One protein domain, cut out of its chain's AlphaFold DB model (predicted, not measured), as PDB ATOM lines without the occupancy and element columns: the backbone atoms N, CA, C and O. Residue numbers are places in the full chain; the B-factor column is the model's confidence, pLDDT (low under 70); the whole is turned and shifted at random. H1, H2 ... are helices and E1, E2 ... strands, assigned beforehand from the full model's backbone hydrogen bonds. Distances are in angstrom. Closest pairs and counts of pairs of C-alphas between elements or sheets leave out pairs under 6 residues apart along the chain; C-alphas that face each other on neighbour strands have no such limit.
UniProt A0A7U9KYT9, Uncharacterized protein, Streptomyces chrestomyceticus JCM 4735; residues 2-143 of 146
ATOM      1  N   ILE A   2     -29.722 -44.813  33.413       80.38
ATOM      2  CA  ILE A   2     -28.931 -44.553  34.635       80.38
ATOM      3  C   ILE A   2     -27.572 -45.275  34.621       80.38
ATOM      4  O   ILE A   2     -26.563 -44.684  34.987       80.38
ATOM      5  N   SER A   3     -27.532 -46.506  34.098       83.00
ATOM      6  CA  SER A   3     -26.308 -47.282  33.857       83.00
ATOM      7  C   SER A   3     -25.345 -46.583  32.894       83.00
ATOM      8  O   SER A   3     -24.158 -46.486  33.183       83.00
ATOM      9  N   THR A   4     -25.866 -46.033  31.795       88.62
ATOM     10  CA  THR A   4     -25.100 -45.252  30.812       88.62
ATOM     11  C   THR A   4     -24.523 -43.986  31.441       88.62
ATOM     12  O   THR A   4     -23.324 -43.763  31.365       88.62
ATOM     13  N   CYS A   5     -25.343 -43.203  32.156       90.31
ATOM     14  CA  CYS A   5     -24.874 -42.006  32.864       90.31
ATOM     15  C   CYS A   5     -23.798 -42.350  33.900       90.31
ATOM     16  O   CYS A   5     -22.808 -41.636  34.022       90.31
ATOM     17  N   ARG A   6     -23.969 -43.459  34.626       93.88
ATOM     18  CA  ARG A   6     -22.975 -43.946  35.586       93.88
ATOM     19  C   ARG A   6     -21.645 -44.247  34.897       93.88
ATOM     20  O   ARG A   6     -20.617 -43.790  35.377       93.88
ATOM     21  N   GLN A   7     -21.657 -44.980  33.784       93.81
ATOM     22  CA  GLN A   7     -20.443 -45.286  33.018       93.81
ATOM     23  C   GLN A   7     -19.762 -44.018  32.496       93.81
ATOM     24  O   GLN A   7     -18.558 -43.872  32.673       93.81
ATOM     25  N   THR A   8     -20.529 -43.073  31.944       93.56
ATOM     26  CA  THR A   8     -20.009 -41.774  31.492       93.56
ATOM     27  C   THR A   8     -19.311 -41.015  32.620       93.56
ATOM     28  O   THR A   8     -18.216 -40.498  32.426       93.56
ATOM     29  N   LEU A   9     -19.927 -40.942  33.805       95.12
ATOM     30  CA  LEU A   9     -19.358 -40.212  34.942       95.12
ATOM     31  C   LEU A   9     -18.091 -40.875  35.485       95.12
ATOM     32  O   LEU A   9     -17.151 -40.173  35.837       95.12
ATOM     33  N   LEU A  10     -18.050 -42.207  35.531       95.25
ATOM     34  CA  LEU A  10     -16.861 -42.942  35.962       95.25
ATOM     35  C   LEU A  10     -15.708 -42.773  34.971       95.25
ATOM     36  O   LEU A  10     -14.613 -42.428  35.385       95.25
ATOM     37  N   ALA A  11     -15.977 -42.905  33.670       94.56
ATOM     38  CA  ALA A  11     -14.966 -42.671  32.642       94.56
ATOM     39  C   ALA A  11     -14.435 -41.226  32.668       94.56
ATOM     40  O   ALA A  11     -13.257 -40.992  32.417       94.56
ATOM     41  N   ALA A  12     -15.289 -40.249  32.991       94.50
ATOM     42  CA  ALA A  12     -14.855 -38.868  33.178       94.50
ATOM     43  C   ALA A  12     -13.975 -38.704  34.432       94.50
ATOM     44  O   ALA A  12     -12.994 -37.967  34.375       94.50
ATOM     45  N   LEU A  13     -14.300 -39.391  35.534       94.88
ATOM     46  CA  LEU A  13     -13.493 -39.389  36.762       94.88
ATOM     47  C   LEU A  13     -12.117 -40.035  36.565       94.88
ATOM     48  O   LEU A  13     -11.143 -39.575  37.153       94.88
ATOM     49  N   ASP A  14     -12.022 -41.049  35.703       93.88
ATOM     50  CA  ASP A  14     -10.742 -41.680  35.360       93.88
ATOM     51  C   ASP A  14      -9.806 -40.716  34.604       93.88
ATOM     52  O   ASP A  14      -8.586 -40.862  34.648       93.88
ATOM     53  N   GLN A  15     -10.362 -39.714  33.913       93.00
ATOM     54  CA  GLN A  15      -9.600 -38.705  33.164       93.00
ATOM     55  C   GLN A  15      -9.356 -37.425  33.968       93.00
ATOM     56  O   GLN A  15      -8.348 -36.742  33.768       93.00
ATOM     57  N   HIS A  16     -10.295 -37.067  34.841       93.38
ATOM     58  CA  HIS A  16     -10.285 -35.819  35.587       93.38
ATOM     59  C   HIS A  16     -10.712 -36.062  37.038       93.38
ATOM     60  O   HIS A  16     -11.818 -36.545  37.272       93.38
ATOM     61  N   PRO A  17      -9.910 -35.642  38.029       94.00
ATOM     62  CA  PRO A  17     -10.182 -35.955  39.428       94.00
ATOM     63  C   PRO A  17     -11.430 -35.240  39.967       94.00
ATOM     64  O   PRO A  17     -12.037 -35.711  40.924       94.00
ATOM     65  N   THR A  18     -11.866 -34.148  39.329       95.50
ATOM     66  CA  THR A  18     -13.129 -33.463  39.631       95.50
ATOM     67  C   THR A  18     -13.921 -33.224  38.349       95.50
ATOM     68  O   THR A  18     -13.429 -32.604  37.406       95.50
ATOM     69  N   VAL A  19     -15.174 -33.679  38.320       95.12
ATOM     70  CA  VAL A  19     -16.040 -33.616  37.138       95.12
ATOM     71  C   VAL A  19     -17.343 -32.884  37.425       95.12
ATOM     72  O   VAL A  19     -18.055 -33.160  38.391       95.12
ATOM     73  N   ASN A  20     -17.698 -31.960  36.534       94.44
ATOM     74  CA  ASN A  20     -19.018 -31.343  36.514       94.44
ATOM     75  C   ASN A  20     -20.012 -32.315  35.862       94.44
ATOM     76  O   ASN A  20     -19.854 -32.683  34.694       94.44
ATOM     77  N   ILE A  21     -21.051 -32.723  36.598       93.62
ATOM     78  CA  ILE A  21     -21.996 -33.761  36.147       93.62
ATOM     79  C   ILE A  21     -22.731 -33.341  34.869       93.62
ATOM     80  O   ILE A  21     -22.880 -34.135  33.941       93.62
ATOM     81  N   ARG A  22     -23.185 -32.083  34.798       91.81
ATOM     82  CA  ARG A  22     -23.949 -31.580  33.650       91.81
ATOM     83  C   ARG A  22     -23.070 -31.457  32.412       91.81
ATOM     84  O   ARG A  22     -23.510 -31.813  31.324       91.81
ATOM     85  N   GLU A  23     -21.853 -30.946  32.578       90.25
ATOM     86  CA  GLU A  23     -20.909 -30.786  31.470       90.25
ATOM     87  C   GLU A  23     -20.454 -32.145  30.924       90.25
ATOM     88  O   GLU A  23     -20.435 -32.343  29.712       90.25
ATOM     89  N   SER A  24     -20.164 -33.103  31.808       91.69
ATOM     90  CA  SER A  24     -19.772 -34.466  31.420       91.69
ATOM     91  C   SER A  24     -20.872 -35.157  30.612       91.69
ATOM     92  O   SER A  24     -20.607 -35.779  29.584       91.69
ATOM     93  N   LEU A  25     -22.128 -34.984  31.031       91.06
ATOM     94  CA  LEU A  25     -23.277 -35.497  30.295       91.06
ATOM     95  C   LEU A  25     -23.441 -34.806  28.933       91.06
ATOM     96  O   LEU A  25     -23.650 -35.484  27.933       91.06
ATOM     97  N   ALA A  26     -23.308 -33.478  28.877       89.31
ATOM     98  CA  ALA A  26     -23.407 -32.724  27.628       89.31
ATOM     99  C   ALA A  26     -22.340 -33.150  26.602       89.31
ATOM    100  O   ALA A  26     -22.653 -33.347  25.428       89.31
ATOM    101  N   LYS A  27     -21.096 -33.372  27.056       88.81
ATOM    102  CA  LYS A  27     -20.009 -33.907  26.217       88.81
ATOM    103  C   LYS A  27     -20.353 -35.291  25.668       88.81
ATOM    104  O   LYS A  27     -20.191 -35.527  24.477       88.81
ATOM    105  N   SER A  28     -20.876 -36.182  26.511       88.31
ATOM    106  CA  SER A  28     -21.239 -37.544  26.101       88.31
ATOM    107  C   SER A  28     -22.427 -37.605  25.141       88.31
ATOM    108  O   SER A  28     -22.488 -38.526  24.332       88.31
ATOM    109  N   LEU A  29     -23.378 -36.674  25.244       85.06
ATOM    110  CA  LEU A  29     -24.555 -36.605  24.369       85.06
ATOM    111  C   LEU A  29     -24.299 -35.801  23.083       85.06
ATOM    112  O   LEU A  29     -25.183 -35.722  22.235       85.06
ATOM    113  N   GLY A  30     -23.122 -35.181  22.939       85.19
ATOM    114  CA  GLY A  30     -22.803 -34.314  21.802       85.19
ATOM    115  C   GLY A  30     -23.653 -33.037  21.740       85.19
ATOM    116  O   GLY A  30     -23.826 -32.471  20.665       85.19
ATOM    117  N   GLY A  31     -24.214 -32.584  22.868       87.06
ATOM    118  CA  GLY A  31     -25.166 -31.473  22.886       87.06
ATOM    119  C   GLY A  31     -25.676 -31.099  24.277       87.06
ATOM    120  O   GLY A  31     -25.179 -31.554  25.305       87.06
ATOM    121  N   THR A  32     -26.681 -30.224  24.337       87.38
ATOM    122  CA  THR A  32     -27.260 -29.778  25.612       87.38
ATOM    123  C   THR A  32     -28.146 -30.852  26.233       87.38
ATOM    124  O   THR A  32     -29.184 -31.191  25.669       87.38
ATOM    125  N   ALA A  33     -27.795 -31.311  27.434       85.38
ATOM    126  CA  ALA A  33     -28.637 -32.227  28.198       85.38
ATOM    127  C   ALA A  33     -29.948 -31.562  28.655       85.38
ATOM    128  O   ALA A  33     -29.959 -30.438  29.176       85.38
ATOM    129  N   THR A  34     -31.049 -32.292  28.515       89.69
ATOM    130  CA  THR A  34     -32.376 -31.926  29.015       89.69
ATOM    131  C   THR A  34     -32.447 -32.016  30.543       89.69
ATOM    132  O   THR A  34     -31.611 -32.633  31.209       89.69
ATOM    133  N   LYS A  35     -33.482 -31.411  31.146       90.31
ATOM    134  CA  LYS A  35     -33.676 -31.445  32.609       90.31
ATOM    135  C   LYS A  35     -33.837 -32.871  33.149       90.31
ATOM    136  O   LYS A  35     -33.327 -33.167  34.228       90.31
ATOM    137  N   SER A  36     -34.534 -33.741  32.418       91.31
ATOM    138  CA  SER A  36     -34.744 -35.140  32.802       91.31
ATOM    139  C   SER A  36     -33.439 -35.934  32.762       91.31
ATOM    140  O   SER A  36     -33.154 -36.669  33.703       91.31
ATOM    141  N   GLU A  37     -32.611 -35.744  31.735       91.12
ATOM    142  CA  GLU A  37     -31.308 -36.413  31.634       91.12
ATOM    143  C   GLU A  37     -30.353 -35.949  32.735       91.12
ATOM    144  O   GLU A  37     -29.702 -36.774  33.377       91.12
ATOM    145  N   VAL A  38     -30.333 -34.646  33.039       91.69
ATOM    146  CA  VAL A  38     -29.557 -34.117  34.169       91.69
ATOM    147  C   VAL A  38     -30.022 -34.735  35.488       91.69
ATOM    148  O   VAL A  38     -29.185 -35.129  36.297       91.69
ATOM    149  N   ALA A  39     -31.331 -34.883  35.708       92.94
ATOM    150  CA  ALA A  39     -31.852 -35.531  36.912       92.94
ATOM    151  C   ALA A  39     -31.431 -37.011  37.008       92.94
ATOM    152  O   ALA A  39     -31.090 -37.492  38.090       92.94
ATOM    153  N   VAL A  40     -31.405 -37.738  35.886       94.00
ATOM    154  CA  VAL A  40     -30.910 -39.125  35.838       94.00
ATOM    155  C   VAL A  40     -29.412 -39.186  36.144       94.00
ATOM    156  O   VAL A  40     -28.994 -40.027  36.941       94.00
ATOM    157  N   ALA A  41     -28.610 -38.277  35.587       93.75
ATOM    158  CA  ALA A  41     -27.180 -38.204  35.875       93.75
ATOM    159  C   ALA A  41     -26.893 -37.826  37.335       93.75
ATOM    160  O   ALA A  41     -25.986 -38.384  37.940       93.75
ATOM    161  N   GLN A  42     -27.699 -36.953  37.943       94.81
ATOM    162  CA  GLN A  42     -27.592 -36.634  39.370       94.81
ATOM    163  C   GLN A  42     -27.903 -37.843  40.259       94.81
ATOM    164  O   GLN A  42     -27.209 -38.062  41.249       94.81
ATOM    165  N   ARG A  43     -28.896 -38.669  39.898       95.75
ATOM    166  CA  ARG A  43     -29.162 -39.936  40.605       95.75
ATOM    167  C   ARG A  43     -28.013 -40.928  40.448       95.75
ATOM    168  O   ARG A  43     -27.626 -41.551  41.429       95.75
ATOM    169  N   ALA A  44     -27.446 -41.044  39.246       95.94
ATOM    170  CA  ALA A  44     -26.264 -41.872  39.015       95.94
ATOM    171  C   ALA A  44     -25.065 -41.386  39.847       95.94
ATOM    172  O   ALA A  44     -24.390 -42.194  40.478       95.94
ATOM    173  N   ALA A  45     -24.839 -40.072  39.903       96.31
ATOM    174  CA  ALA A  45     -23.774 -39.478  40.702       96.31
ATOM    175  C   ALA A  45     -23.960 -39.723  42.201       96.31
ATOM    176  O   ALA A  45     -23.010 -40.075  42.893       96.31
ATOM    177  N   ARG A  46     -25.198 -39.593  42.689       96.88
ATOM    178  CA  ARG A  46     -25.559 -39.933  44.065       96.88
ATOM    179  C   ARG A  46     -25.227 -41.388  44.386       96.88
ATOM    180  O   ARG A  46     -24.558 -41.619  45.381       96.88
ATOM    181  N   ALA A  47     -25.602 -42.329  43.520       96.25
ATOM    182  CA  ALA A  47     -25.285 -43.743  43.717       96.25
ATOM    183  C   ALA A  47     -23.766 -44.005  43.765       96.25
ATOM    184  O   ALA A  47     -23.298 -44.692  44.664       96.25
ATOM    185  N   ILE A  48     -22.980 -43.399  42.863       96.12
ATOM    186  CA  ILE A  48     -21.504 -43.497  42.885       96.12
ATOM    187  C   ILE A  48     -20.941 -43.004  44.227       96.12
ATOM    188  O   ILE A  48     -20.031 -43.624  44.780       96.12
ATOM    189  N   ALA A  49     -21.472 -41.893  44.742       97.00
ATOM    190  CA  ALA A  49     -21.027 -41.331  46.009       97.00
ATOM    191  C   ALA A  49     -21.457 -42.174  47.214       97.00
ATOM    192  O   ALA A  49     -20.680 -42.333  48.144       97.00
ATOM    193  N   GLU A  50     -22.659 -42.755  47.190       96.44
ATOM    194  CA  GLU A  50     -23.142 -43.671  48.231       96.44
ATOM    195  C   GLU A  50     -22.335 -44.976  48.275       96.44
ATOM    196  O   GLU A  50     -22.056 -45.481  49.360       96.44
ATOM    197  N   GLU A  51     -21.877 -45.466  47.119       95.75
ATOM    198  CA  GLU A  51     -20.938 -46.591  46.989       95.75
ATOM    199  C   GLU A  51     -19.516 -46.261  47.503       95.75
ATOM    200  O   GLU A  51     -18.648 -47.133  47.500       95.75
ATOM    201  N   GLY A  52     -19.235 -45.014  47.906       94.62
ATOM    202  CA  GLY A  52     -17.924 -44.583  48.410       94.62
ATOM    203  C   GLY A  52     -16.857 -44.441  47.324       94.62
ATOM    204  O   GLY A  52     -15.667 -44.328  47.621       94.62
ATOM    205  N   ARG A  53     -17.256 -44.449  46.048       95.62
ATOM    206  CA  ARG A  53     -16.320 -44.384  44.915       95.62
ATOM    207  C   ARG A  53     -15.825 -42.969  44.629       95.62
ATOM    208  O   ARG A  53     -14.755 -42.816  44.055       95.62
ATOM    209  N   ALA A  54     -16.602 -41.963  45.008       96.88
ATOM    210  CA  ALA A  54     -16.286 -40.550  44.854       96.88
ATOM    211  C   ALA A  54     -17.085 -39.731  45.878       96.88
ATOM    212  O   ALA A  54     -17.979 -40.251  46.544       96.88
ATOM    213  N   VAL A  55     -16.803 -38.438  45.967       97.56
ATOM    214  CA  VAL A  55     -17.538 -37.483  46.796       97.56
ATOM    215  C   VAL A  55     -18.440 -36.635  45.915       97.56
ATOM    216  O   VAL A  55     -18.008 -36.095  44.896       97.56
ATOM    217  N   LEU A  56     -19.705 -36.492  46.308       97.88
ATOM    218  CA  LEU A  56     -20.627 -35.558  45.669       97.88
ATOM    219  C   LEU A  56     -20.551 -34.215  46.395       97.88
ATOM    220  O   LEU A  56     -20.853 -34.139  47.586       97.88
ATOM    221  N   MET A  57     -20.201 -33.148  45.678       97.31
ATOM    222  CA  MET A  57     -20.023 -31.806  46.241       97.31
ATOM    223  C   MET A  57     -20.790 -30.749  45.449       97.31
ATOM    224  O   MET A  57     -20.974 -30.864  44.238       97.31
ATOM    225  N   THR A  58     -21.212 -29.683  46.129       96.00
ATOM    226  CA  THR A  58     -21.792 -28.497  45.485       96.00
ATOM    227  C   THR A  58     -20.737 -27.397  45.403       96.00
ATOM    228  O   THR A  58     -20.491 -26.697  46.383       96.00
ATOM    229  N   LEU A  59     -20.125 -27.235  44.230       93.62
ATOM    230  CA  LEU A  59     -18.973 -26.356  44.004       93.62
ATOM    231  C   LEU A  59     -19.249 -25.339  42.899       93.62
ATOM    232  O   LEU A  59     -19.984 -25.607  41.949       93.62
ATOM    233  N   TYR A  60     -18.624 -24.172  42.996       92.06
ATOM    234  CA  TYR A  60     -18.436 -23.311  41.828       92.06
ATOM    235  C   TYR A  60     -17.360 -23.912  40.905       92.06
ATOM    236  O   TYR A  60     -16.483 -24.635  41.383       92.06
ATOM    237  N   ASN A  61     -17.379 -23.631  39.596       88.62
ATOM    238  CA  ASN A  61     -16.415 -24.283  38.697       88.62
ATOM    239  C   ASN A  61     -14.984 -23.805  38.962       88.62
ATOM    240  O   ASN A  61     -14.046 -24.572  38.764       88.62
ATOM    241  N   HIS A  62     -14.800 -22.562  39.419       87.69
ATOM    242  CA  HIS A  62     -13.475 -22.083  39.821       87.69
ATOM    243  C   HIS A  62     -12.926 -22.861  41.030       87.69
ATOM    244  O   HIS A  62     -11.764 -23.255  41.025       87.69
ATOM    245  N   GLN A  63     -13.782 -23.186  42.008       89.31
ATOM    246  CA  GLN A  63     -13.408 -24.004  43.168       89.31
ATOM    247  C   GLN A  63     -13.022 -25.424  42.759       89.31
ATOM    248  O   GLN A  63     -12.000 -25.929  43.204       89.31
ATOM    249  N   ALA A  64     -13.804 -26.041  41.867       87.12
ATOM    250  CA  ALA A  64     -13.522 -27.373  41.332       87.12
ATOM    251  C   ALA A  64     -12.203 -27.447  40.536       87.12
ATOM    252  O   ALA A  64     -11.664 -28.529  40.339       87.12
ATOM    253  N   LYS A  65     -11.699 -26.301  40.062       84.38
ATOM    254  CA  LYS A  65     -10.444 -26.169  39.311       84.38
ATOM    255  C   LYS A  65      -9.275 -25.662  40.162       84.38
ATOM    256  O   LYS A  65      -8.196 -25.464  39.615       84.38
ATOM    257  N   GLY A  66      -9.486 -25.387  41.452       80.69
ATOM    258  CA  GLY A  66      -8.459 -24.807  42.323       80.69
ATOM    259  C   GLY A  66      -7.994 -23.409  41.898       80.69
ATOM    260  O   GLY A  66      -6.877 -23.013  42.217       80.69
ATOM    261  N   VAL A  67      -8.817 -22.660  41.155       77.62
ATOM    262  CA  VAL A  67      -8.470 -21.311  40.683       77.62
ATOM    263  C   VAL A  67      -9.249 -20.245  41.439       77.62
ATOM    264  O   VAL A  67     -10.416 -20.432  41.798       77.62
ATOM    265  N   GLU A  68      -8.619 -19.090  41.642       72.75
ATOM    266  CA  GLU A  68      -9.316 -17.922  42.170       72.75
ATOM    267  C   GLU A  68     -10.456 -17.493  41.242       72.75
ATOM    268  O   GLU A  68     -10.386 -17.588  40.010       72.75
ATOM    269  N   CYS A  69     -11.531 -17.004  41.854       72.38
ATOM    270  CA  CYS A  69     -12.719 -16.557  41.153       72.38
ATOM    271  C   CYS A  69     -12.405 -15.302  40.321       72.38
ATOM    272  O   CYS A  69     -12.404 -14.186  40.835       72.38
ATOM    273  N   ARG A  70     -12.134 -15.477  39.023       62.56
ATOM    274  CA  ARG A  70     -11.901 -14.356  38.088       62.56
ATOM    275  C   ARG A  70     -13.184 -13.779  37.495       62.56
ATOM    276  O   ARG A  70     -13.159 -12.704  36.906       62.56
ATOM    277  N   THR A  71     -14.299 -14.497  37.603       62.31
ATOM    278  CA  THR A  71     -15.571 -14.138  36.968       62.31
ATOM    279  C   THR A  71     -16.721 -14.267  37.952       62.31
ATOM    280  O   THR A  71     -16.676 -15.047  38.896       62.31
ATOM    281  N   ARG A  72     -17.796 -13.507  37.729       64.50
ATOM    282  CA  ARG A  72     -19.009 -13.565  38.551       64.50
ATOM    283  C   ARG A  72     -19.798 -14.837  38.220       64.50
ATOM    284  O   ARG A  72     -20.813 -14.783  37.532       64.50
ATOM    285  N   GLU A  73     -19.308 -15.996  38.657       66.75
ATOM    286  CA  GLU A  73     -20.063 -17.243  38.538       66.75
ATOM    287  C   GLU A  73     -21.336 -17.145  39.378       66.75
ATOM    288  O   GLU A  73     -21.306 -16.870  40.577       66.75
ATOM    289  N   SER A  74     -22.480 -17.349  38.732       66.44
ATOM    290  CA  SER A  74     -23.778 -17.074  39.343       66.44
ATOM    291  C   SER A  74     -24.268 -18.194  40.259       66.44
ATOM    292  O   SER A  74     -25.129 -17.943  41.102       66.44
ATOM    293  N   ARG A  75     -23.757 -19.430  40.126       85.31
ATOM    294  CA  ARG A  75     -24.290 -20.568  40.887       85.31
ATOM    295  C   ARG A  75     -23.302 -21.718  41.070       85.31
ATOM    296  O   ARG A  75     -22.672 -22.155  40.112       85.31
ATOM    297  N   ALA A  76     -23.261 -22.256  42.287       88.44
ATOM    298  CA  ALA A  76     -22.612 -23.530  42.569       88.44
ATOM    299  C   ALA A  76     -23.429 -24.692  41.980       88.44
ATOM    300  O   ALA A  76     -24.663 -24.704  42.034       88.44
ATOM    301  N   VAL A  77     -22.738 -25.670  41.411       92.62
ATOM    302  CA  VAL A  77     -23.322 -26.827  40.728       92.62
ATOM    303  C   VAL A  77     -22.731 -28.124  41.268       92.62
ATOM    304  O   VAL A  77     -21.693 -28.135  41.932       92.62
ATOM    305  N   LEU A  78     -23.426 -29.232  41.015       95.56
ATOM    306  CA  LEU A  78     -23.003 -30.538  41.508       95.56
ATOM    307  C   LEU A  78     -21.800 -31.062  40.721       95.56
ATOM    308  O   LEU A  78     -21.823 -31.124  39.488       95.56
ATOM    309  N   HIS A  79     -20.794 -31.483  41.473       96.88
ATOM    310  CA  HIS A  79     -19.581 -32.118  40.993       96.88
ATOM    311  C   HIS A  79     -19.401 -33.469  41.680       96.88
ATOM    312  O   HIS A  79     -19.779 -33.633  42.841       96.88
ATOM    313  N   LEU A  80     -18.808 -34.416  40.961       97.06
ATOM    314  CA  LEU A  80     -18.195 -35.594  41.566       97.06
ATOM    315  C   LEU A  80     -16.696 -35.367  41.641       97.06
ATOM    316  O   LEU A  80     -16.113 -34.847  40.692       97.06
ATOM    317  N   THR A  81     -16.083 -35.769  42.742       97.00
ATOM    318  CA  THR A  81     -14.639 -35.659  42.900       97.00
ATOM    319  C   THR A  81     -14.044 -36.877  43.586       97.00
ATOM    320  O   THR A  81     -14.658 -37.472  44.470       97.00
ATOM    321  N   VAL A  82     -12.853 -37.252  43.142       97.06
ATOM    322  CA  VAL A  82     -11.929 -38.172  43.816       97.06
ATOM    323  C   VAL A  82     -10.664 -37.432  44.268       97.06
ATOM    324  O   VAL A  82      -9.683 -38.060  44.654       97.06
ATOM    325  N   ASP A  83     -10.681 -36.102  44.201       95.56
ATOM    326  CA  ASP A  83      -9.601 -35.225  44.628       95.56
ATOM    327  C   ASP A  83      -9.691 -34.986  46.141       95.56
ATOM    328  O   ASP A  83     -10.574 -34.271  46.627       95.56
ATOM    329  N   GLU A  84      -8.788 -35.608  46.899       95.50
ATOM    330  CA  GLU A  84      -8.739 -35.462  48.356       95.50
ATOM    331  C   GLU A  84      -8.445 -34.015  48.782       95.50
ATOM    332  O   GLU A  84      -9.008 -33.560  49.778       95.50
ATOM    333  N   ASP A  85      -7.672 -33.249  48.005       93.75
ATOM    334  CA  ASP A  85      -7.327 -31.867  48.347       93.75
ATOM    335  C   ASP A  85      -8.543 -30.943  48.237       93.75
ATOM    336  O   ASP A  85      -8.764 -30.083  49.097       93.75
ATOM    337  N   VAL A  86      -9.391 -31.151  47.225       93.94
ATOM    338  CA  VAL A  86     -10.659 -30.413  47.089       93.94
ATOM    339  C   VAL A  86     -11.593 -30.723  48.258       93.94
ATOM    340  O   VAL A  86     -12.225 -29.811  48.802       93.94
ATOM    341  N   VAL A  87     -11.672 -31.990  48.674       95.50
ATOM    342  CA  VAL A  87     -12.516 -32.414  49.803       95.50
ATOM    343  C   VAL A  87     -12.003 -31.822  51.119       95.50
ATOM    344  O   VAL A  87     -12.790 -31.250  51.876       95.50
ATOM    345  N   LEU A  88     -10.692 -31.891  51.370       95.06
ATOM    346  CA  LEU A  88     -10.047 -31.335  52.563       95.06
ATOM    347  C   LEU A  88     -10.140 -29.809  52.624       95.06
ATOM    348  O   LEU A  88     -10.313 -29.244  53.705       95.06
ATOM    349  N   GLY A  89     -10.025 -29.137  51.478       93.19
ATOM    350  CA  GLY A  89     -10.080 -27.681  51.384       93.19
ATOM    351  C   GLY A  89     -11.497 -27.113  51.492       93.19
ATOM    352  O   GLY A  89     -11.676 -25.987  51.962       93.19
ATOM    353  N   LEU A  90     -12.515 -27.874  51.070       94.19
ATOM    354  CA  LEU A  90     -13.914 -27.434  51.025       94.19
ATOM    355  C   LEU A  90     -14.885 -28.447  51.668       94.19
ATOM    356  O   LEU A  90     -15.926 -28.765  51.079       94.19
ATOM    357  N   PRO A  91     -14.643 -28.899  52.911       94.00
ATOM    358  CA  PRO A  91     -15.397 -29.995  53.525       94.00
ATOM    359  C   PRO A  91     -16.876 -29.642  53.751       94.00
ATOM    360  O   PRO A  91     -17.754 -30.495  53.665       94.00
ATOM    361  N   TYR A  92     -17.194 -28.360  53.962       92.81
ATOM    362  CA  TYR A  92     -18.570 -27.871  54.139       92.81
ATOM    363  C   TYR A  92     -19.363 -27.746  52.827       92.81
ATOM    364  O   TYR A  92     -20.534 -27.374  52.846       92.81
ATOM    365  N   ARG A  93     -18.740 -28.026  51.673       94.81
ATOM    366  CA  ARG A  93     -19.413 -28.116  50.363       94.81
ATOM    367  C   ARG A  93     -19.784 -29.551  49.989       94.81
ATOM    368  O   ARG A  93     -20.404 -29.759  48.941       94.81
ATOM    369  N   VAL A  94     -19.412 -30.522  50.820       96.25
ATOM    370  CA  VAL A  94     -19.733 -31.932  50.613       96.25
ATOM    371  C   VAL A  94     -21.222 -32.170  50.827       96.25
ATOM    372  O   VAL A  94     -21.789 -31.803  51.852       96.25
ATOM    373  N   THR A  95     -21.845 -32.807  49.839       96.50
ATOM    374  CA  THR A  95     -23.242 -33.240  49.883       96.50
ATOM    375  C   THR A  95     -23.338 -34.702  50.320       96.50
ATOM    376  O   THR A  95     -24.188 -35.034  51.139       96.50
ATOM    377  N   ILE A  96     -22.498 -35.585  49.759       96.81
ATOM    378  CA  ILE A  96     -22.456 -37.020  50.092       96.81
ATOM    379  C   ILE A  96     -21.006 -37.495  50.069       96.81
ATOM    380  O   ILE A  96     -20.322 -37.342  49.056       96.81
ATOM    381  N   ALA A  97     -20.587 -38.111  51.168       95.44
ATOM    382  CA  ALA A  97     -19.337 -38.840  51.313       95.44
ATOM    383  C   ALA A  97     -19.619 -40.097  52.144       95.44
ATOM    384  O   ALA A  97     -20.247 -40.006  53.198       95.44
ATOM    385  N   THR A  98     -19.185 -41.261  51.667       95.31
ATOM    386  CA  THR A  98     -19.318 -42.539  52.381       95.31
ATOM    387  C   THR A  98     -18.009 -43.328  52.322       95.31
ATOM    388  O   THR A  98     -17.089 -42.988  51.571       95.31
ATOM    389  N   GLY A  99     -17.902 -44.377  53.143       93.75
ATOM    390  CA  GLY A  99     -16.678 -45.172  53.260       93.75
ATOM    391  C   GLY A  99     -15.497 -44.312  53.714       93.75
ATOM    392  O   GLY A  99     -15.656 -43.464  54.591       93.75
ATOM    393  N   LYS A 100     -14.335 -44.481  53.064       92.62
ATOM    394  CA  LYS A 100     -13.101 -43.744  53.397       92.62
ATOM    395  C   LYS A 100     -13.253 -42.219  53.343       92.62
ATOM    396  O   LYS A 100     -12.529 -41.498  54.017       92.62
ATOM    397  N   TRP A 101     -14.188 -41.716  52.535       96.38
ATOM    398  CA  TRP A 101     -14.373 -40.279  52.354       96.38
ATOM    399  C   TRP A 101     -14.977 -39.605  53.583       96.38
ATOM    400  O   TRP A 101     -14.779 -38.407  53.756       96.38
ATOM    401  N   GLY A 102     -15.687 -40.349  54.440       93.94
ATOM    402  CA  GLY A 102     -16.201 -39.811  55.700       93.94
ATOM    403  C   GLY A 102     -15.071 -39.270  56.578       93.94
ATOM    404  O   GLY A 102     -15.132 -38.124  57.018       93.94
ATOM    405  N   ASP A 103     -13.999 -40.047  56.723       96.06
ATOM    406  CA  ASP A 103     -12.834 -39.669  57.528       96.06
ATOM    407  C   ASP A 103     -12.102 -38.456  56.936       96.06
ATOM    408  O   ASP A 103     -11.734 -37.533  57.661       96.06
ATOM    409  N   VAL A 104     -11.964 -38.402  55.604       95.81
ATOM    410  CA  VAL A 104     -11.366 -37.253  54.894       95.81
ATOM    411  C   VAL A 104     -12.164 -35.971  55.155       95.81
ATOM    412  O   VAL A 104     -11.591 -34.903  55.370       95.81
ATOM    413  N   VAL A 105     -13.496 -36.061  55.170       96.00
ATOM    414  CA  VAL A 105     -14.367 -34.911  55.439       96.00
ATOM    415  C   VAL A 105     -14.238 -34.432  56.880       96.00
ATOM    416  O   VAL A 105     -14.133 -33.224  57.104       96.00
ATOM    417  N   GLU A 106     -14.236 -35.342  57.854       96.81
ATOM    418  CA  GLU A 106     -14.064 -34.976  59.263       96.81
ATOM    419  C   GLU A 106     -12.687 -34.356  59.524       96.81
ATOM    420  O   GLU A 106     -12.588 -33.332  60.203       96.81
ATOM    421  N   GLU A 107     -11.636 -34.878  58.895       96.44
ATOM    422  CA  GLU A 107     -10.301 -34.284  58.954       96.44
ATOM    423  C   GLU A 107     -10.269 -32.874  58.339       96.44
ATOM    424  O   GLU A 107      -9.720 -31.942  58.934       96.44
ATOM    425  N   GLY A 108     -10.913 -32.670  57.188       94.94
ATOM    426  CA  GLY A 108     -11.049 -31.343  56.583       94.94
ATOM    427  C   GLY A 108     -11.769 -30.356  57.508       94.94
ATOM    428  O   GLY A 108     -11.340 -29.204  57.668       94.94
ATOM    429  N   LYS A 109     -12.853 -30.794  58.165       96.25
ATOM    430  CA  LYS A 109     -13.582 -29.974  59.150       96.25
ATOM    431  C   LYS A 109     -12.700 -29.629  60.344       96.25
ATOM    432  O   LYS A 109     -12.679 -28.467  60.751       96.25
ATOM    433  N   ARG A 110     -11.946 -30.598  60.876       96.88
ATOM    434  CA  ARG A 110     -10.997 -30.381  61.976       96.88
ATOM    435  C   ARG A 110      -9.966 -29.317  61.604       96.88
ATOM    436  O   ARG A 110      -9.875 -28.315  62.306       96.88
ATOM    437  N   ARG A 111      -9.288 -29.456  60.458       94.62
ATOM    438  CA  ARG A 111      -8.310 -28.463  59.963       94.62
ATOM    439  C   ARG A 111      -8.925 -27.081  59.774       94.62
ATOM    440  O   ARG A 111      -8.302 -26.070  60.090       94.62
ATOM    441  N   THR A 112     -10.152 -27.024  59.257       92.88
ATOM    442  CA  THR A 112     -10.839 -25.745  59.055       92.88
ATOM    443  C   THR A 112     -11.171 -25.075  60.384       92.88
ATOM    444  O   THR A 112     -10.963 -23.871  60.512       92.88
ATOM    445  N   ASN A 113     -11.644 -25.838  61.374       92.75
ATOM    446  CA  ASN A 113     -11.901 -25.329  62.718       92.75
ATOM    447  C   ASN A 113     -10.611 -24.853  63.388       92.75
ATOM    448  O   ASN A 113     -10.577 -23.726  63.859       92.75
ATOM    449  N   GLU A 114      -9.531 -25.634  63.329       93.69
ATOM    450  CA  GLU A 114      -8.231 -25.227  63.876       93.69
ATOM    451  C   GLU A 114      -7.715 -23.940  63.237       93.69
ATOM    452  O   GLU A 114      -7.194 -23.071  63.930       93.69
ATOM    453  N   ARG A 115      -7.883 -23.770  61.923       92.12
ATOM    454  CA  ARG A 115      -7.525 -22.514  61.256       92.12
ATOM    455  C   ARG A 115      -8.368 -21.343  61.755       92.12
ATOM    456  O   ARG A 115      -7.823 -20.265  61.949       92.12
ATOM    457  N   ILE A 116      -9.678 -21.537  61.922       90.19
ATOM    458  CA  ILE A 116     -10.572 -20.494  62.443       90.19
ATOM    459  C   ILE A 116     -10.151 -20.115  63.858       90.19
ATOM    460  O   ILE A 116     -10.025 -18.933  64.136       90.19
ATOM    461  N   ASP A 117      -9.905 -21.097  64.719       89.69
ATOM    462  CA  ASP A 117      -9.617 -20.864  66.131       89.69
ATOM    463  C   ASP A 117      -8.225 -20.220  66.331       89.69
ATOM    464  O   ASP A 117      -8.037 -19.426  67.251       89.69
ATOM    465  N   ASN A 118      -7.263 -20.503  65.443       90.19
ATOM    466  CA  ASN A 118      -5.920 -19.910  65.483       90.19
ATOM    467  C   ASN A 118      -5.808 -18.544  64.780       90.19
ATOM    468  O   ASN A 118      -4.812 -17.846  64.978       90.19
ATOM    469  N   ASP A 119      -6.784 -18.145  63.962       90.81
ATOM    470  CA  ASP A 119      -6.810 -16.840  63.295       90.81
ATOM    471  C   ASP A 119      -7.760 -15.889  64.049       90.81
ATOM    472  O   ASP A 119      -8.977 -16.074  64.005       90.81
ATOM    473  N   PRO A 120      -7.253 -14.836  64.721       87.56
ATOM    474  CA  PRO A 120      -8.092 -13.937  65.514       87.56
ATOM    475  C   PRO A 120      -9.209 -13.254  64.719       87.56
ATOM    476  O   PRO A 120     -10.284 -12.992  65.259       87.56
ATOM    477  N   MET A 121      -8.970 -12.956  63.439       89.25
ATOM    478  CA  MET A 121      -9.959 -12.308  62.584       89.25
ATOM    479  C   MET A 121     -11.042 -13.299  62.169       89.25
ATOM    480  O   MET A 121     -12.227 -12.996  62.310       89.25
ATOM    481  N   LEU A 122     -10.661 -14.492  61.706       85.94
ATOM    482  CA  LEU A 122     -11.623 -15.535  61.349       85.94
ATOM    483  C   LEU A 122     -12.408 -16.014  62.574       85.94
ATOM    484  O   LEU A 122     -13.627 -16.143  62.495       85.94
ATOM    485  N   SER A 123     -11.744 -16.218  63.712       86.75
ATOM    486  CA  SER A 123     -12.384 -16.594  64.973       86.75
ATOM    487  C   SER A 123     -13.452 -15.582  65.381       86.75
ATOM    488  O   SER A 123     -14.558 -15.970  65.760       86.75
ATOM    489  N   TRP A 124     -13.160 -14.280  65.286       90.44
ATOM    490  CA  TRP A 124     -14.139 -13.231  65.572       90.44
ATOM    491  C   TRP A 124     -15.273 -13.184  64.541       90.44
ATOM    492  O   TRP A 124     -16.440 -13.160  64.927       90.44
ATOM    493  N   MET A 125     -14.954 -13.224  63.241       89.19
ATOM    494  CA  MET A 125     -15.956 -13.228  62.164       89.19
ATOM    495  C   MET A 125     -16.940 -14.395  62.291       89.19
ATOM    496  O   MET A 125     -18.116 -14.252  61.964       89.19
ATOM    497  N   MET A 126     -16.468 -15.539  62.788       88.94
ATOM    498  CA  MET A 126     -17.281 -16.729  63.040       88.94
ATOM    499  C   MET A 126     -17.946 -16.737  64.430       88.94
ATOM    500  O   MET A 126     -18.600 -17.720  64.775       88.94
ATOM    501  N   GLY A 127     -17.787 -15.680  65.236       88.81
ATOM    502  CA  GLY A 127     -18.404 -15.537  66.560       88.81
ATOM    503  C   GLY A 127     -17.807 -16.427  67.657       88.81
ATOM    504  O   GLY A 127     -18.452 -16.644  68.679       88.81
ATOM    505  N   ARG A 128     -16.601 -16.966  67.450       87.50
ATOM    506  CA  ARG A 128     -15.922 -17.887  68.380       87.50
ATOM    507  C   ARG A 128     -14.908 -17.201  69.291       87.50
ATOM    508  O   ARG A 128     -14.631 -17.705  70.373       87.50
ATOM    509  N   GLY A 129     -14.352 -16.070  68.855       82.00
ATOM    510  CA  GLY A 129     -13.311 -15.337  69.576       82.00
ATOM    511  C   GLY A 129     -13.654 -13.866  69.824       82.00
ATOM    512  O   GLY A 129     -14.586 -13.331  69.213       82.00
ATOM    513  N   PRO A 130     -12.907 -13.194  70.715       80.44
ATOM    514  CA  PRO A 130     -13.065 -11.765  70.965       80.44
ATOM    515  C   PRO A 130     -12.688 -10.940  69.728       80.44
ATOM    516  O   PRO A 130     -11.908 -11.383  68.887       80.44
ATOM    517  N   TYR A 131     -13.213  -9.713  69.633       78.75
ATOM    518  CA  TYR A 131     -12.833  -8.772  68.574       78.75
ATOM    519  C   TYR A 131     -11.307  -8.556  68.565       78.75
ATOM    520  O   TYR A 131     -10.750  -8.213  69.615       78.75
ATOM    521  N   PRO A 132     -10.615  -8.731  67.423       75.69
ATOM    522  CA  PRO A 132      -9.169  -8.571  67.365       75.69
ATOM    523  C   PRO A 132      -8.768  -7.116  67.639       75.69
ATOM    524  O   PRO A 132      -9.326  -6.174  67.074       75.69
ATOM    525  N   LEU A 133      -7.780  -6.927  68.520       68.62
ATOM    526  CA  LEU A 133      -7.230  -5.609  68.844       68.62
ATOM    527  C   LEU A 133      -6.675  -4.920  67.582       68.62
ATOM    528  O   LEU A 133      -6.237  -5.562  66.630       68.62
ATOM    529  N   ALA A 134      -6.665  -3.585  67.571       59.75
ATOM    530  CA  ALA A 134      -6.341  -2.784  66.384       59.75
ATOM    531  C   ALA A 134      -4.984  -3.106  65.719       59.75
ATOM    532  O   ALA A 134      -4.847  -2.913  64.513       59.75
ATOM    533  N   SER A 135      -4.003  -3.621  66.469       57.75
ATOM    534  CA  SER A 135      -2.664  -3.977  65.974       57.75
ATOM    535  C   SER A 135      -2.625  -5.222  65.076       57.75
ATOM    536  O   SER A 135      -1.658  -5.401  64.333       57.75
ATOM    537  N   SER A 136      -3.666  -6.058  65.110       57.75
ATOM    538  CA  SER A 136      -3.825  -7.269  64.294       57.75
ATOM    539  C   SER A 136      -4.906  -7.135  63.216       57.75
ATOM    540  O   SER A 136      -5.190  -8.100  62.511       57.75
ATOM    541  N   ASN A 137      -5.489  -5.941  63.039       56.56
ATOM    542  CA  ASN A 137      -6.524  -5.687  62.040       56.56
ATOM    543  C   ASN A 137      -5.913  -5.184  60.705       56.56
ATOM    544  O   ASN A 137      -5.525  -4.011  60.614       56.56
ATOM    545  N   PRO A 138      -5.850  -6.012  59.639       58.03
ATOM    546  CA  PRO A 138      -5.281  -5.614  58.348       58.03
ATOM    547  C   PRO A 138      -6.050  -4.467  57.674       58.03
ATOM    548  O   PRO A 138      -5.470  -3.735  56.875       58.03
ATOM    549  N   PHE A 139      -7.319  -4.250  58.032       56.59
ATOM    550  CA  PHE A 139      -8.129  -3.157  57.491       56.59
ATOM    551  C   PHE A 139      -7.799  -1.789  58.105       56.59
ATOM    552  O   PHE A 139      -8.099  -0.769  57.490       56.59
ATOM    553  N   ARG A 140      -7.162  -1.742  59.289       51.75
ATOM    554  CA  ARG A 140      -6.792  -0.477  59.951       51.75
ATOM    555  C   ARG A 140      -5.388   0.007  59.580       51.75
ATOM    556  O   ARG A 140      -5.212   1.205  59.395       51.75
ATOM    557  N   ARG A 141      -4.426  -0.902  59.349       50.47
ATOM    558  CA  ARG A 141      -3.079  -0.541  58.846       50.47
ATOM    559  C   ARG A 141      -3.124   0.248  57.535       50.47
ATOM    560  O   ARG A 141      -2.309   1.137  57.342       50.47
ATOM    561  N   ALA A 142      -4.087  -0.038  56.659       51.47
ATOM    562  CA  ALA A 142      -4.253   0.691  55.401       51.47
ATOM    563  C   ALA A 142      -4.751   2.142  55.586       51.47
ATOM    564  O   ALA A 142      -4.586   2.960  54.682       51.47
ATOM    565  N   ALA A 143      -5.353   2.468  56.736       52.16
ATOM    566  CA  ALA A 143      -5.895   3.793  57.037       52.16
ATOM    567  C   ALA A 143      -4.890   4.725  57.743       52.16
ATOM    568  O   ALA A 143      -5.122   5.928  57.775       52.16
TER     569      ALA A 143
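AT A GLANCE: This is residues 2 to 143 of the 146 residues of an uncharacterized protein of Streptomyces chrestomyceticus JCM 4735 (UniProt A0A7U9KYT9). A small, twisted four-stranded sheet lies between a cluster of three helices, H1, H2 and H3, of which H3 covers one face, and the short helix H5 over the opposite face. The long helix H6 packs on H5 and runs on away from the sheet to a corner with H7, from which a loose tail leads to H8. The printed part has 142 residues, with eight named helices and four named strands in the order H1 E1 H2 H3 E2 H4 E3 H5 E4 H6 H7 H8; the sheet's order is E1 E3 E2 E4, all antiparallel. The class is mixed, helices and strands, and the whole is loose and elongated, with a radius of gyration of the C-alphas of 18.6 A and spans of 58 by 34 by 24 A.

IN THESE COORDINATES: Find C-alpha 2 at (-28.931, -44.553, 34.635), where H1, residues 2 to 15, begins; it is 20.2 A long. Next come E1, residues 18 to 20, and H2, residues 21 to 29, 12.4 A long. H3, residues 35 to 50, is 22.5 A long. Look then for E2, residues 55 to 59, 11.6 A, and the four-residue H4, residues 61 to 64. After a stretch with no named element, E3, residues 77 to 81, runs 12.6 A from C-alpha 77 at (-23.322, -26.827, 40.728). H5, residues 84 to 89, and E4, residues 94 to 96, follow. H6, residues 100 to 118, is the longest helix at 27.7 A. H7 is residues 120 to 125, and H8, residues 138 to 141, ends at C-alpha 141 at (-3.079, -0.541, 58.846).

HOW THE PARTS SIT: Begin with the sheet, whose strands' lines turn by 100 degrees from edge to edge. E1 and E3 are antiparallel, with N 19 and O 80 at 2.8 A, within hydrogen-bond range. For E3 and E2 look at N 57 and O 79, 2.9 A; for E2 and E4 at N 56 and O 96, 2.9 A. There are two split strand-helix-strand units, two same-way strands with helices between them along the chain and another strand between them in the sheet: E1, H2 H3, E2 around E3, and E3, H5, E4 around E2, each with a right-handed crossover. H3 is on the sheet at a height of 10.2 A, over E3 and E2, and runs along the strands. H5 is on the opposite face at a height of 9.2 A, only just over E2 with 3 C-alphas, slantwise to the strands. H1 is on the sheet too, while H2, H4 and H6 only graze it. H1 touches H3, with the C-alphas of Arg 6 and Ala 44 closest at 5.2 A. H2 touches H1, the C-alphas of Ser 24 and Leu 9 being closest at 6.8 A, and H3, those of Arg 22 and Val 38 at 6.2 A. H6 touches H5 with its residues 104 to 112, at a shallow tilt of 29 degrees, the same way; the C-alphas of Leu 88 and Gly 108 are closest at 4.1 A. H6 and H7 only just touch, with 3 pairs of C-alphas within 8 A, only at the corner; Ile 116 and Ser 123 have the closest C-alphas, 5.0 A. H7 and H8 are apart. Every O i to N i+4 pair is within hydrogen-bond range in H2, H3, H5 and H7, against 9 of 10 in H1 and 14 of 15 in H6; H4 and H8 are too short for one.

THE WHOLE: The C-alphas farthest apart, of Ser 3 and Ala 143, are 59.7 A apart. The printed part has no cut. The links H4 to E3 and H7 to H8 are long, 12 residues each. Mean pLDDT of the printed part is 88.1; residues 70 to 74 and 133 to 143 are under 70.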